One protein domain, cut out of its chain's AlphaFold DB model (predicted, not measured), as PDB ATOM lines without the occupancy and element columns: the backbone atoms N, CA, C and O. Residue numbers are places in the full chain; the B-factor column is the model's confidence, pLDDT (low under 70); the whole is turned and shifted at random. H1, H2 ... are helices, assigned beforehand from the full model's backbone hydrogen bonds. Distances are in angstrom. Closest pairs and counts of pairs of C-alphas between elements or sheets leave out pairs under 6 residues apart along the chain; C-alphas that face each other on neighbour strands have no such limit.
ATOM      1  N   ILE A  47      17.605 -27.415   8.396       94.25
ATOM      2  CA  ILE A  47      18.701 -26.458   8.195       94.25
ATOM      3  C   ILE A  47      18.593 -25.790   6.818       94.25
ATOM      4  O   ILE A  47      18.751 -24.571   6.716       94.25
ATOM      5  N   MET A  48      18.280 -26.557   5.768       94.56
ATOM      6  CA  MET A  48      18.104 -26.010   4.421       94.56
ATOM      7  C   MET A  48      16.920 -25.040   4.352       94.56
ATOM      8  O   MET A  48      17.062 -23.937   3.819       94.56
ATOM      9  N   VAL A  49      15.778 -25.406   4.943       94.19
ATOM     10  CA  VAL A  49      14.594 -24.536   5.036       94.19
ATOM     11  C   VAL A  49      14.931 -23.246   5.780       94.19
ATOM     12  O   VAL A  49      14.616 -22.157   5.296       94.19
ATOM     13  N   LEU A  50      15.629 -23.336   6.914       94.00
ATOM     14  CA  LEU A  50      16.068 -22.158   7.658       94.00
ATOM     15  C   LEU A  50      16.983 -21.263   6.806       94.00
ATOM     16  O   LEU A  50      16.825 -20.041   6.807       94.00
ATOM     17  N   GLY A  51      17.894 -21.858   6.031       95.38
ATOM     18  CA  GLY A  51      18.753 -21.135   5.096       95.38
ATOM     19  C   GLY A  51      17.967 -20.335   4.054       95.38
ATOM     20  O   GLY A  51      18.236 -19.148   3.857       95.38
ATOM     21  N   MET A  52      16.943 -20.942   3.445       96.00
ATOM     22  CA  MET A  52      16.053 -20.253   2.500       96.00
ATOM     23  C   MET A  52      15.284 -19.108   3.169       96.00
ATOM     24  O   MET A  52      15.188 -18.019   2.601       96.00
ATOM     25  N   ILE A  53      14.786 -19.316   4.392       94.44
ATOM     26  CA  ILE A  53      14.077 -18.281   5.158       94.44
ATOM     27  C   ILE A  53      14.981 -17.059   5.384       94.44
ATOM     28  O   ILE A  53      14.541 -15.933   5.150       94.44
ATOM     29  N   PHE A  54      16.247 -17.247   5.771       94.31
ATOM     30  CA  PHE A  54      17.185 -16.130   5.968       94.31
ATOM     31  C   PHE A  54      17.443 -15.327   4.689       94.31
ATOM     32  O   PHE A  54      17.511 -14.095   4.746       94.31
ATOM     33  N   ILE A  55      17.541 -16.002   3.539       96.62
ATOM     34  CA  ILE A  55      17.659 -15.341   2.233       96.62
ATOM     35  C   ILE A  55      16.416 -14.486   1.987       96.62
ATOM     36  O   ILE A  55      16.531 -13.273   1.805       96.62
ATOM     37  N   ILE A  56      15.226 -15.089   2.058       96.19
ATOM     38  CA  ILE A  56      13.947 -14.413   1.798       96.19
ATOM     39  C   ILE A  56      13.772 -13.196   2.711       96.19
ATOM     40  O   ILE A  56      13.447 -12.112   2.227       96.19
ATOM     41  N   ILE A  57      14.052 -13.336   4.009       93.44
ATOM     42  CA  ILE A  57      13.972 -12.237   4.981       93.44
ATOM     43  C   ILE A  57      14.905 -11.084   4.587       93.44
ATOM     44  O   ILE A  57      14.496  -9.922   4.636       93.44
ATOM     45  N   GLY A  58      16.135 -11.373   4.150       93.69
ATOM     46  CA  GLY A  58      17.086 -10.350   3.707       93.69
ATOM     47  C   GLY A  58      16.563  -9.507   2.537       93.69
ATOM     48  O   GLY A  58      16.695  -8.275   2.553       93.69
ATOM     49  N   TYR A  59      15.929 -10.152   1.554       94.56
ATOM     50  CA  TYR A  59      15.268  -9.480   0.427       94.56
ATOM     51  C   TYR A  59      14.008  -8.729   0.857       94.56
ATOM     52  O   TYR A  59      13.809  -7.586   0.443       94.56
ATOM     53  N   TRP A  60      13.185  -9.328   1.717       94.62
ATOM     54  CA  TRP A  60      11.953  -8.716   2.203       94.62
ATOM     55  C   TRP A  60      12.220  -7.417   2.969       94.62
ATOM     56  O   TRP A  60      11.584  -6.403   2.684       94.62
ATOM     57  N   PHE A  61      13.230  -7.393   3.848       91.44
ATOM     58  CA  PHE A  61      13.650  -6.166   4.531       91.44
ATOM     59  C   PHE A  61      14.073  -5.070   3.556       91.44
ATOM     60  O   PHE A  61      13.675  -3.918   3.736       91.44
ATOM     61  N   LYS A  62      14.835  -5.412   2.507       92.69
ATOM     62  CA  LYS A  62      15.229  -4.426   1.493       92.69
ATOM     63  C   LYS A  62      14.003  -3.851   0.795       92.69
ATOM     64  O   LYS A  62      13.856  -2.636   0.743       92.69
ATOM     65  N   LEU A  63      13.114  -4.711   0.299       93.00
ATOM     66  CA  LEU A  63      11.891  -4.283  -0.382       93.00
ATOM     67  C   LEU A  63      11.032  -3.387   0.513       93.00
ATOM     68  O   LEU A  63      10.575  -2.336   0.072       93.00
ATOM     69  N   TRP A  64      10.859  -3.765   1.777       91.69
ATOM     70  CA  TRP A  64      10.034  -3.017   2.716       91.69
ATOM     71  C   TRP A  64      10.618  -1.640   3.054       91.69
ATOM     72  O   TRP A  64       9.904  -0.636   3.004       91.69
ATOM     73  N   VAL A  65      11.914  -1.551   3.371       90.38
ATOM     74  CA  VAL A  65      12.548  -0.262   3.697       90.38
ATOM     75  C   VAL A  65      12.671   0.618   2.457       90.38
ATOM     76  O   VAL A  65      12.309   1.789   2.525       90.38
ATOM     77  N   SER A  66      13.104   0.077   1.315       89.38
ATOM     78  CA  SER A  66      13.191   0.844   0.066       89.38
ATOM     79  C   SER A  66      11.819   1.316  -0.418       89.38
ATOM     80  O   SER A  66      11.700   2.445  -0.883       89.38
ATOM     81  N   GLY A  67      10.772   0.501  -0.262       89.31
ATOM     82  CA  GLY A  67       9.400   0.896  -0.581       89.31
ATOM     83  C   GLY A  67       8.932   2.087   0.255       89.31
ATOM     84  O   GLY A  67       8.384   3.039  -0.291       89.31
ATOM     85  N   ARG A  68       9.218   2.089   1.566       88.06
ATOM     86  CA  ARG A  68       8.922   3.240   2.439       88.06
ATOM     87  C   ARG A  68       9.755   4.467   2.075       88.06
ATOM     88  O   ARG A  68       9.204   5.560   2.003       88.06
ATOM     89  N   ALA A  69      11.050   4.289   1.823       87.56
ATOM     90  CA  ALA A  69      11.961   5.381   1.483       87.56
ATOM     91  C   ALA A  69      11.591   6.084   0.164       87.56
ATOM     92  O   ALA A  69      11.815   7.282   0.026       87.56
ATOM     93  N   ASN A  70      10.969   5.360  -0.771       87.94
ATOM     94  CA  ASN A  70      10.555   5.878  -2.076       87.94
ATOM     95  C   ASN A  70       9.055   6.212  -2.162       87.94
ATOM     96  O   ASN A  70       8.550   6.465  -3.252       87.94
ATOM     97  N   ALA A  71       8.324   6.205  -1.042       88.19
ATOM     98  CA  ALA A  71       6.868   6.359  -1.053       88.19
ATOM     99  C   ALA A  71       6.394   7.771  -1.449       88.19
ATOM    100  O   ALA A  71       5.268   7.929  -1.915       88.19
ATOM    101  N   SER A  72       7.218   8.807  -1.248       89.44
ATOM    102  CA  SER A  72       6.897  10.180  -1.662       89.44
ATOM    103  C   SER A  72       8.156  11.036  -1.854       89.44
ATOM    104  O   SER A  72       9.181  10.733  -1.237       89.44
ATOM    105  N   PRO A  73       8.084  12.140  -2.626       88.94
ATOM    106  CA  PRO A  73       9.211  13.060  -2.818       88.94
ATOM    107  C   PRO A  73       9.797  13.595  -1.505       88.94
ATOM    108  O   PRO A  73      11.011  13.635  -1.348       88.94
ATOM    109  N   TYR A  74       8.939  13.911  -0.528       91.69
ATOM    110  CA  TYR A  74       9.364  14.380   0.795       91.69
ATOM    111  C   TYR A  74      10.194  13.331   1.554       91.69
ATOM    112  O   TYR A  74      11.201  13.651   2.183       91.69
ATOM    113  N   ILE A  75       9.789  12.059   1.494       88.88
ATOM    114  CA  ILE A  75      10.512  10.974   2.173       88.88
ATOM    115  C   ILE A  75      11.841  10.684   1.460       88.88
ATOM    116  O   ILE A  75      12.845  10.412   2.121       88.88
ATOM    117  N   ILE A  76      11.870  10.793   0.132       91.25
ATOM    118  CA  ILE A  76      13.100  10.659  -0.655       91.25
ATOM    119  C   ILE A  76      14.110  11.735  -0.233       91.25
ATOM    120  O   ILE A  76      15.249  11.405   0.099       91.25
ATOM    121  N   GLU A  77      13.683  12.999  -0.167       91.62
ATOM    122  CA  GLU A  77      14.521  14.124   0.268       91.62
ATOM    123  C   GLU A  77      15.007  13.945   1.717       91.62
ATOM    124  O   GLU A  77      16.177  14.171   2.033       91.62
ATOM    125  N   TYR A  78      14.144  13.433   2.598       92.12
ATOM    126  CA  TYR A  78      14.511  13.096   3.971       92.12
ATOM    127  C   TYR A  78      15.665  12.081   4.040       92.12
ATOM    128  O   TYR A  78      16.648  12.308   4.750       92.12
ATOM    129  N   TYR A  79      15.589  10.976   3.290       91.19
ATOM    130  CA  TYR A  79      16.658   9.971   3.267       91.19
ATOM    131  C   TYR A  79      17.929  10.464   2.555       91.19
ATOM    132  O   TYR A  79      19.026  10.059   2.949       91.19
ATOM    133  N   GLN A  80      17.814  11.360   1.569       92.38
ATOM    134  CA  GLN A  80      18.964  12.042   0.961       92.38
ATOM    135  C   GLN A  80      19.701  12.910   1.987       92.38
ATOM    136  O   GLN A  80      20.908  12.748   2.163       92.38
ATOM    137  N   ASN A  81      18.978  13.725   2.757       93.06
ATOM    138  CA  ASN A  81      19.558  14.548   3.820       93.06
ATOM    139  C   ASN A  81      20.230  13.683   4.906       93.06
ATOM    140  O   ASN A  81      21.359  13.945   5.317       93.06
ATOM    141  N   ILE A  82      19.599  12.579   5.331       92.69
ATOM    142  CA  ILE A  82      20.244  11.632   6.263       92.69
ATOM    143  C   ILE A  82      21.541  11.070   5.668       92.69
ATOM    144  O   ILE A  82      22.534  10.944   6.390       92.69
ATOM    145  N   ARG A  83      21.552  10.720   4.377       92.56
ATOM    146  CA  ARG A  83      22.746  10.203   3.700       92.56
ATOM    147  C   ARG A  83      23.868  11.239   3.672       92.56
ATOM    148  O   ARG A  83      25.001  10.875   3.971       92.56
ATOM    149  N   GLU A  84      23.575  12.502   3.387       94.12
ATOM    150  CA  GLU A  84      24.566  13.587   3.438       94.12
ATOM    151  C   GLU A  84      25.159  13.737   4.839       94.12
ATOM    152  O   GLU A  84      26.379  13.694   5.004       94.12
ATOM    153  N   LYS A  85      24.310  13.776   5.871       92.88
ATOM    154  CA  LYS A  85      24.753  13.810   7.275       92.88
ATOM    155  C   LYS A  85      25.634  12.621   7.641       92.88
ATOM    156  O   LYS A  85      26.628  12.775   8.347       92.88
ATOM    157  N   TYR A  86      25.296  11.429   7.151       90.88
ATOM    158  CA  TYR A  86      26.106  10.233   7.360       90.88
ATOM    159  C   TYR A  86      27.495  10.355   6.715       90.88
ATOM    160  O   TYR A  86      28.491  10.018   7.358       90.88
ATOM    161  N   MET A  87      27.577  10.877   5.485       90.94
ATOM    162  CA  MET A  87      28.845  11.105   4.774       90.94
ATOM    163  C   MET A  87      29.710  12.167   5.463       90.94
ATOM    164  O   MET A  87      30.923  11.994   5.578       90.94
ATOM    165  N   LEU A  88      29.083  13.214   6.003       94.38
ATOM    166  CA  LEU A  88      29.732  14.260   6.802       94.38
ATOM    167  C   LEU A  88      30.121  13.796   8.219       94.38
ATOM    168  O   LEU A  88      30.656  14.579   9.001       94.38
ATOM    169  N   LYS A  89      29.889  12.517   8.559       90.38
ATOM    170  CA  LYS A  89      30.123  11.925   9.889       90.38
ATOM    171  C   LYS A  89      29.376  12.647  11.013       90.38
ATOM    172  O   LYS A  89      29.770  12.571  12.179       90.38
ATOM    173  N   GLU A  90      28.270  13.305  10.685       92.00
ATOM    174  CA  GLU A  90      27.404  13.918  11.676       92.00
ATOM    175  C   GLU A  90      26.684  12.856  12.516       92.00
ATOM    176  O   GLU A  90      26.517  11.685  12.147       92.00
ATOM    177  N   LYS A  91      26.223  13.273  13.697       90.38
ATOM    178  CA  LYS A  91      25.518  12.389  14.620       90.38
ATOM    179  C   LYS A  91      24.106  12.097  14.106       90.38
ATOM    180  O   LYS A  91      23.179  12.862  14.353       90.38
ATOM    181  N   ILE A  92      23.928  10.942  13.473       90.56
ATOM    182  CA  ILE A  92      22.606  10.394  13.134       90.56
ATOM    183  C   ILE A  92      22.197   9.258  14.082       90.56
ATOM    184  O   ILE A  92      23.049   8.574  14.661       90.56
ATOM    185  N   SER A  93      20.887   9.058  14.252       88.94
ATOM    186  CA  SER A  93      20.353   7.972  15.078       88.94
ATOM    187  C   SER A  93      20.752   6.606  14.514       88.94
ATOM    188  O   SER A  93      20.942   6.426  13.309       88.94
ATOM    189  N   PHE A  94      20.861   5.614  15.398       83.56
ATOM    190  CA  PHE A  94      21.158   4.244  14.988       83.56
ATOM    191  C   PHE A  94      20.094   3.686  14.032       83.56
ATOM    192  O   PHE A  94      20.437   3.018  13.064       83.56
ATOM    193  N   THR A  95      18.821   4.023  14.248       85.31
ATOM    194  CA  THR A  95      17.717   3.598  13.376       85.31
ATOM    195  C   THR A  95      17.903   4.090  11.942       85.31
ATOM    196  O   THR A  95      17.749   3.309  11.011       85.31
ATOM    197  N   HIS A  96      18.337   5.340  11.753       89.12
ATOM    198  CA  HIS A  96      18.609   5.878  10.418       89.12
ATOM    199  C   HIS A  96      19.830   5.225   9.760       89.12
ATOM    200  O   HIS A  96      19.824   5.008   8.553       89.12
ATOM    201  N   LYS A  97      20.861   4.862  10.540       89.62
ATOM    202  CA  LYS A  97      22.001   4.083  10.020       89.62
ATOM    203  C   LYS A  97      21.553   2.718   9.508       89.62
ATOM    204  O   LYS A  97      21.943   2.324   8.415       89.62
ATOM    205  N   VAL A  98      20.725   2.023  10.289       89.38
ATOM    206  CA  VAL A  98      20.183   0.712   9.917       89.38
ATOM    207  C   VAL A  98      19.342   0.815   8.647       89.38
ATOM    208  O   VAL A  98      19.555   0.025   7.732       89.38
ATOM    209  N   ASP A  99      18.455   1.808   8.544       90.31
ATOM    210  CA  ASP A  99      17.654   2.016   7.333       90.31
ATOM    211  C   ASP A  99      18.536   2.244   6.096       90.31
ATOM    212  O   ASP A  99      18.329   1.590   5.074       90.31
ATOM    213  N   LEU A 100      19.558   3.108   6.189       92.81
ATOM    214  CA  LEU A 100      20.499   3.337   5.086       92.81
ATOM    215  C   LEU A 100      21.220   2.048   4.673       92.81
ATOM    216  O   LEU A 100      21.294   1.749   3.483       92.81
ATOM    217  N   TRP A 101      21.693   1.248   5.631       93.00
ATOM    218  CA  TRP A 101      22.334  -0.037   5.337       93.00
ATOM    219  C   TRP A 101      21.386  -1.017   4.641       93.00
ATOM    220  O   TRP A 101      21.795  -1.722   3.716       93.00
ATOM    221  N   ILE A 102      20.120  -1.070   5.061       91.81
ATOM    222  CA  ILE A 102      19.114  -1.919   4.418       91.81
ATOM    223  C   ILE A 102      18.864  -1.448   2.979       91.81
ATOM    224  O   ILE A 102      18.860  -2.280   2.070       91.81
ATOM    225  N   ILE A 103      18.736  -0.135   2.751       91.62
ATOM    226  CA  ILE A 103      18.588   0.458   1.409       91.62
ATOM    227  C   ILE A 103      19.795   0.108   0.523       91.62
ATOM    228  O   ILE A 103      19.617  -0.337  -0.613       91.62
ATOM    229  N   ASP A 104      21.011   0.186   1.071       92.50
ATOM    230  CA  ASP A 104      22.264  -0.211   0.409       92.50
ATOM    231  C   ASP A 104      22.391  -1.731   0.178       92.50
ATOM    232  O   ASP A 104      23.358  -2.219  -0.413       92.50
ATOM    233  N   GLY A 105      21.406  -2.513   0.624       92.94
ATOM    234  CA  GLY A 105      21.326  -3.950   0.398       92.94
ATOM    235  C   GLY A 105      22.163  -4.788   1.360       92.94
ATOM    236  O   GLY A 105      22.399  -5.965   1.076       92.94
ATOM    237  N   TYR A 106      22.599  -4.245   2.500       93.88
ATOM    238  CA  TYR A 106      23.284  -5.044   3.524       93.88
ATOM    239  C   TYR A 106      22.394  -6.154   4.087       93.88
ATOM    240  O   TYR A 106      22.913  -7.229   4.381       93.88
ATOM    241  N   SER A 107      21.071  -5.953   4.168       92.69
ATOM    242  CA  SER A 107      20.137  -7.011   4.580       92.69
ATOM    243  C   SER A 107      20.218  -8.236   3.663       92.69
ATOM    244  O   SER A 107      20.282  -9.359   4.153       92.69
ATOM    245  N   ILE A 108      20.306  -8.024   2.343       95.69
ATOM    246  CA  ILE A 108      20.485  -9.097   1.356       95.69
ATOM    247  C   ILE A 108      21.847  -9.755   1.532       95.69
ATOM    248  O   ILE A 108      21.937 -10.975   1.564       95.69
ATOM    249  N   LYS A 109      22.923  -8.969   1.664       96.00
ATOM    250  CA  LYS A 109      24.279  -9.524   1.821       96.00
ATOM    251  C   LYS A 109      24.379 -10.429   3.050       96.00
ATOM    252  O   LYS A 109      24.967 -11.504   2.963       96.00
ATOM    253  N   ILE A 110      23.812 -10.000   4.177       93.69
ATOM    254  CA  ILE A 110      23.801 -10.770   5.425       93.69
ATOM    255  C   ILE A 110      22.905 -12.005   5.279       93.69
ATOM    256  O   ILE A 110      23.363 -13.107   5.572       93.69
ATOM    257  N   GLY A 111      21.680 -11.836   4.769       93.81
ATOM    258  CA  GLY A 111      20.740 -12.937   4.537       93.81
ATOM    259  C   GLY A 111      21.316 -14.014   3.619       93.81
ATOM    260  O   GLY A 111      21.280 -15.190   3.964       93.81
ATOM    261  N   ASN A 112      21.951 -13.619   2.512       96.62
ATOM    262  CA  ASN A 112      22.604 -14.537   1.579       96.62
ATOM    263  C   ASN A 112      23.793 -15.254   2.215       96.62
ATOM    264  O   ASN A 112      23.923 -16.457   2.035       96.62
ATOM    265  N   ARG A 113      24.650 -14.556   2.972       96.44
ATOM    266  CA  ARG A 113      25.780 -15.207   3.653       96.44
ATOM    267  C   ARG A 113      25.297 -16.271   4.632       96.44
ATOM    268  O   ARG A 113      25.730 -17.410   4.527       96.44
ATOM    269  N   ILE A 114      24.379 -15.915   5.530       94.69
ATOM    270  CA  ILE A 114      23.835 -16.849   6.525       94.69
ATOM    271  C   ILE A 114      23.106 -18.000   5.825       94.69
ATOM    272  O   ILE A 114      23.348 -19.165   6.133       94.69
ATOM    273  N   GLY A 115      22.250 -17.684   4.854       95.75
ATOM    274  CA  GLY A 115      21.447 -18.672   4.152       95.75
ATOM    275  C   GLY A 115      22.268 -19.659   3.334       95.75
ATOM    276  O   GLY A 115      22.040 -20.858   3.443       95.75
ATOM    277  N   ILE A 116      23.266 -19.187   2.579       96.62
ATOM    278  CA  ILE A 116      24.177 -20.060   1.824       96.62
ATOM    279  C   ILE A 116      24.974 -20.946   2.783       96.62
ATOM    280  O   ILE A 116      25.060 -22.144   2.546       96.62
ATOM    281  N   THR A 117      25.497 -20.402   3.890       97.00
ATOM    282  CA  THR A 117      26.204 -21.209   4.896       97.00
ATOM    283  C   THR A 117      25.317 -22.325   5.450       97.00
ATOM    284  O   THR A 117      25.763 -23.465   5.536       97.00
ATOM    285  N   LEU A 118      24.057 -22.029   5.778       95.25
ATOM    286  CA  LEU A 118      23.111 -23.038   6.255       95.25
ATOM    287  C   LEU A 118      22.803 -24.080   5.175       95.25
ATOM    288  O   LEU A 118      22.889 -25.272   5.452       95.25
ATOM    289  N   LEU A 119      22.529 -23.660   3.938       96.00
ATOM    290  CA  LEU A 119      22.304 -24.581   2.819       96.00
ATOM    291  C   LEU A 119      23.500 -25.518   2.609       96.00
ATOM    292  O   LEU A 119      23.308 -26.718   2.440       96.00
ATOM    293  N   SER A 120      24.730 -24.999   2.687       95.69
ATOM    294  CA  SER A 120      25.943 -25.812   2.596       95.69
ATOM    295  C   SER A 120      26.056 -26.820   3.741       95.69
ATOM    296  O   SER A 120      26.355 -27.981   3.486       95.69
ATOM    297  N   ILE A 121      25.782 -26.418   4.988       94.38
ATOM    298  CA  ILE A 121      25.798 -27.333   6.142       94.38
ATOM    299  C   ILE A 121      24.748 -28.439   5.970       94.38
ATOM    300  O   ILE A 121      25.064 -29.613   6.149       94.38
ATOM    301  N   GLY A 122      23.521 -28.079   5.587       92.56
ATOM    302  CA  GLY A 122      22.447 -29.039   5.336       92.56
ATOM    303  C   GLY A 122      22.820 -30.042   4.243       92.56
ATOM    304  O   GLY A 122      22.687 -31.250   4.448       92.56
ATOM    305  N   ALA A 123      23.372 -29.561   3.127       93.00
ATOM    306  CA  ALA A 123      23.833 -30.411   2.032       93.00
ATOM    307  C   ALA A 123      24.958 -31.369   2.464       93.00
ATOM    308  O   ALA A 123      24.912 -32.548   2.127       93.00
ATOM    309  N   ILE A 124      25.935 -30.897   3.248       94.38
ATOM    310  CA  ILE A 124      27.024 -31.741   3.763       94.38
ATOM    311  C   ILE A 124      26.472 -32.857   4.657       94.38
ATOM    312  O   ILE A 124      26.846 -34.012   4.476       94.38
ATOM    313  N   ILE A 125      25.560 -32.536   5.583       91.50
ATOM    314  CA  ILE A 125      24.932 -33.535   6.465       91.50
ATOM    315  C   ILE A 125      24.223 -34.613   5.640       91.50
ATOM    316  O   ILE A 125      24.354 -35.795   5.946       91.50
ATOM    317  N   TYR A 126      23.508 -34.214   4.586       91.00
ATOM    318  CA  TYR A 126      22.815 -35.152   3.708       91.00
ATOM    319  C   TYR A 126      23.794 -36.065   2.957       91.00
ATOM    320  O   TYR A 126      23.656 -37.283   2.996       91.00
ATOM    321  N   ILE A 127      24.826 -35.497   2.324       91.50
ATOM    322  CA  ILE A 127      25.814 -36.271   1.557       91.50
ATOM    323  C   ILE A 127      26.528 -37.292   2.452       91.50
ATOM    324  O   ILE A 127      26.646 -38.455   2.080       91.50
ATOM    325  N   VAL A 128      26.974 -36.875   3.640       91.31
ATOM    326  CA  VAL A 128      27.745 -37.730   4.556       91.31
ATOM    327  C   VAL A 128      26.929 -38.896   5.112       91.31
ATOM    328  O   VAL A 128      27.506 -39.939   5.372       91.31
ATOM    329  N   ASN A 129      25.619 -38.733   5.319       89.50
ATOM    330  CA  ASN A 129      24.800 -39.783   5.939       89.50
ATOM    331  C   ASN A 129      24.093 -40.704   4.936       89.50
ATOM    332  O   ASN A 129      23.658 -41.783   5.328       89.50
ATOM    333  N   TYR A 130      23.922 -40.272   3.682       83.81
ATOM    334  CA  TYR A 130      23.081 -40.987   2.713       83.81
ATOM    335  C   TYR A 130      23.801 -41.389   1.422       83.81
ATOM    336  O   TYR A 130      23.272 -42.218   0.683       83.81
ATOM    337  N   ILE A 131      24.965 -40.809   1.116       82.62
ATOM    338  CA  ILE A 131      25.722 -41.117  -0.111       82.62
ATOM    339  C   ILE A 131      27.036 -41.839   0.202       82.62
ATOM    340  O   ILE A 131      27.408 -42.749  -0.538       82.62
ATOM    341  N   LEU A 132      27.745 -41.401   1.247       74.56
ATOM    342  CA  LEU A 132      28.988 -42.013   1.732       74.56
ATOM    343  C   LEU A 132      28.696 -43.125   2.742       74.56
ATOM    344  O   LEU A 132      29.440 -44.130   2.702       74.56
TER     345      LEU A 132
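Overview. This is residues 47 to 132 of the 132 residues of an uncharacterized protein of Arcobacter sp. CECT 9188 (UniProt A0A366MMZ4). Two long helices, H4 and H1, run side by side in opposite directions as a long shaft, and the two shorter helices, H2 and H3, make a small head at the end where H1 ends and H4 begins. H2 lies crosswise at the far end of this head, and H3 sits between H2 and the beginning of H4, packing on residues 61 to 66 of H1, while residues 126 to 132 at the other end stick out free. The printed part has 86 residues with four named helices, in the order H1, H2, H3, H4, and no named strand; the class is all helix. The whole is only just loose, close to extended, with a radius of gyration of the C-alphas of 17.9 A, and it is a rod spanning 58 by 26 by 13 A.

Arrangement. The longest helix, H4, residues 106 to 130, touches H1, residues 47 to 69, at a shallow tilt of 12 degrees, opposite ways. Their closest C-alphas, those of Gly 51 and Gly 115, are 3.8 A apart, and 43 pairs of C-alphas lie within 8 A. H1 is the hub, touching three other helices. With residues 61 to 66 alone it touches H3, residues 94 to 103, about perpendicular at 77 degrees; the closest C-alphas, of Lys 62 and Ile 102, are 5.5 A apart. With residues 68 to 69 alone H1 touches H2, residues 73 to 87, which touches H1 with residues 75 to 79 alone; the two touch only at the corner by their link, with the C-alphas of Ala 69 and Ile 76 closest at 5.8 A, and are only just about perpendicular at 71 degrees. H2 and H3 touch, also only just about perpendicular at 71 degrees; their closest C-alphas, of Ile 82 and His 96, are 7.3 A apart. H3 and H4 are close but not clearly touching: their closest C-alphas, of Trp 101 and Ser 107, are 7.4 A apart, at a steep tilt of 68 degrees, only just short of about perpendicular, the same way. H2 and H4 are apart. In H1, H2, H3 and H4 every pair of O i and N i+4 is within hydrogen-bond range.

Along the chain. H4 has 25 residues and measures 36.0 A from C-alpha 106 at (23.284, -5.044, 3.524) to C-alpha 130 at (23.081, -40.987, 2.713). H1 has 23 residues and measures 33.2 A, beginning with C-alpha 47 at (18.701, -26.458, 8.195). H2 has 15 residues and measures 21.1 A; H3 has 10 residues and measures 14.3 A.

Size, cuts and confidence. The C-alphas farthest apart, those of Tyr 74 and Leu 132, are 59.7 A apart. The printed part, residues 47 to 132, has no cut and ends at the chain's last residue. The links H1 to H2 and H3 to H4 are tight, H2 to H3 is short, and there is no long link. The mean pLDDT of the printed part is 92.0, and no printed residue is under 70.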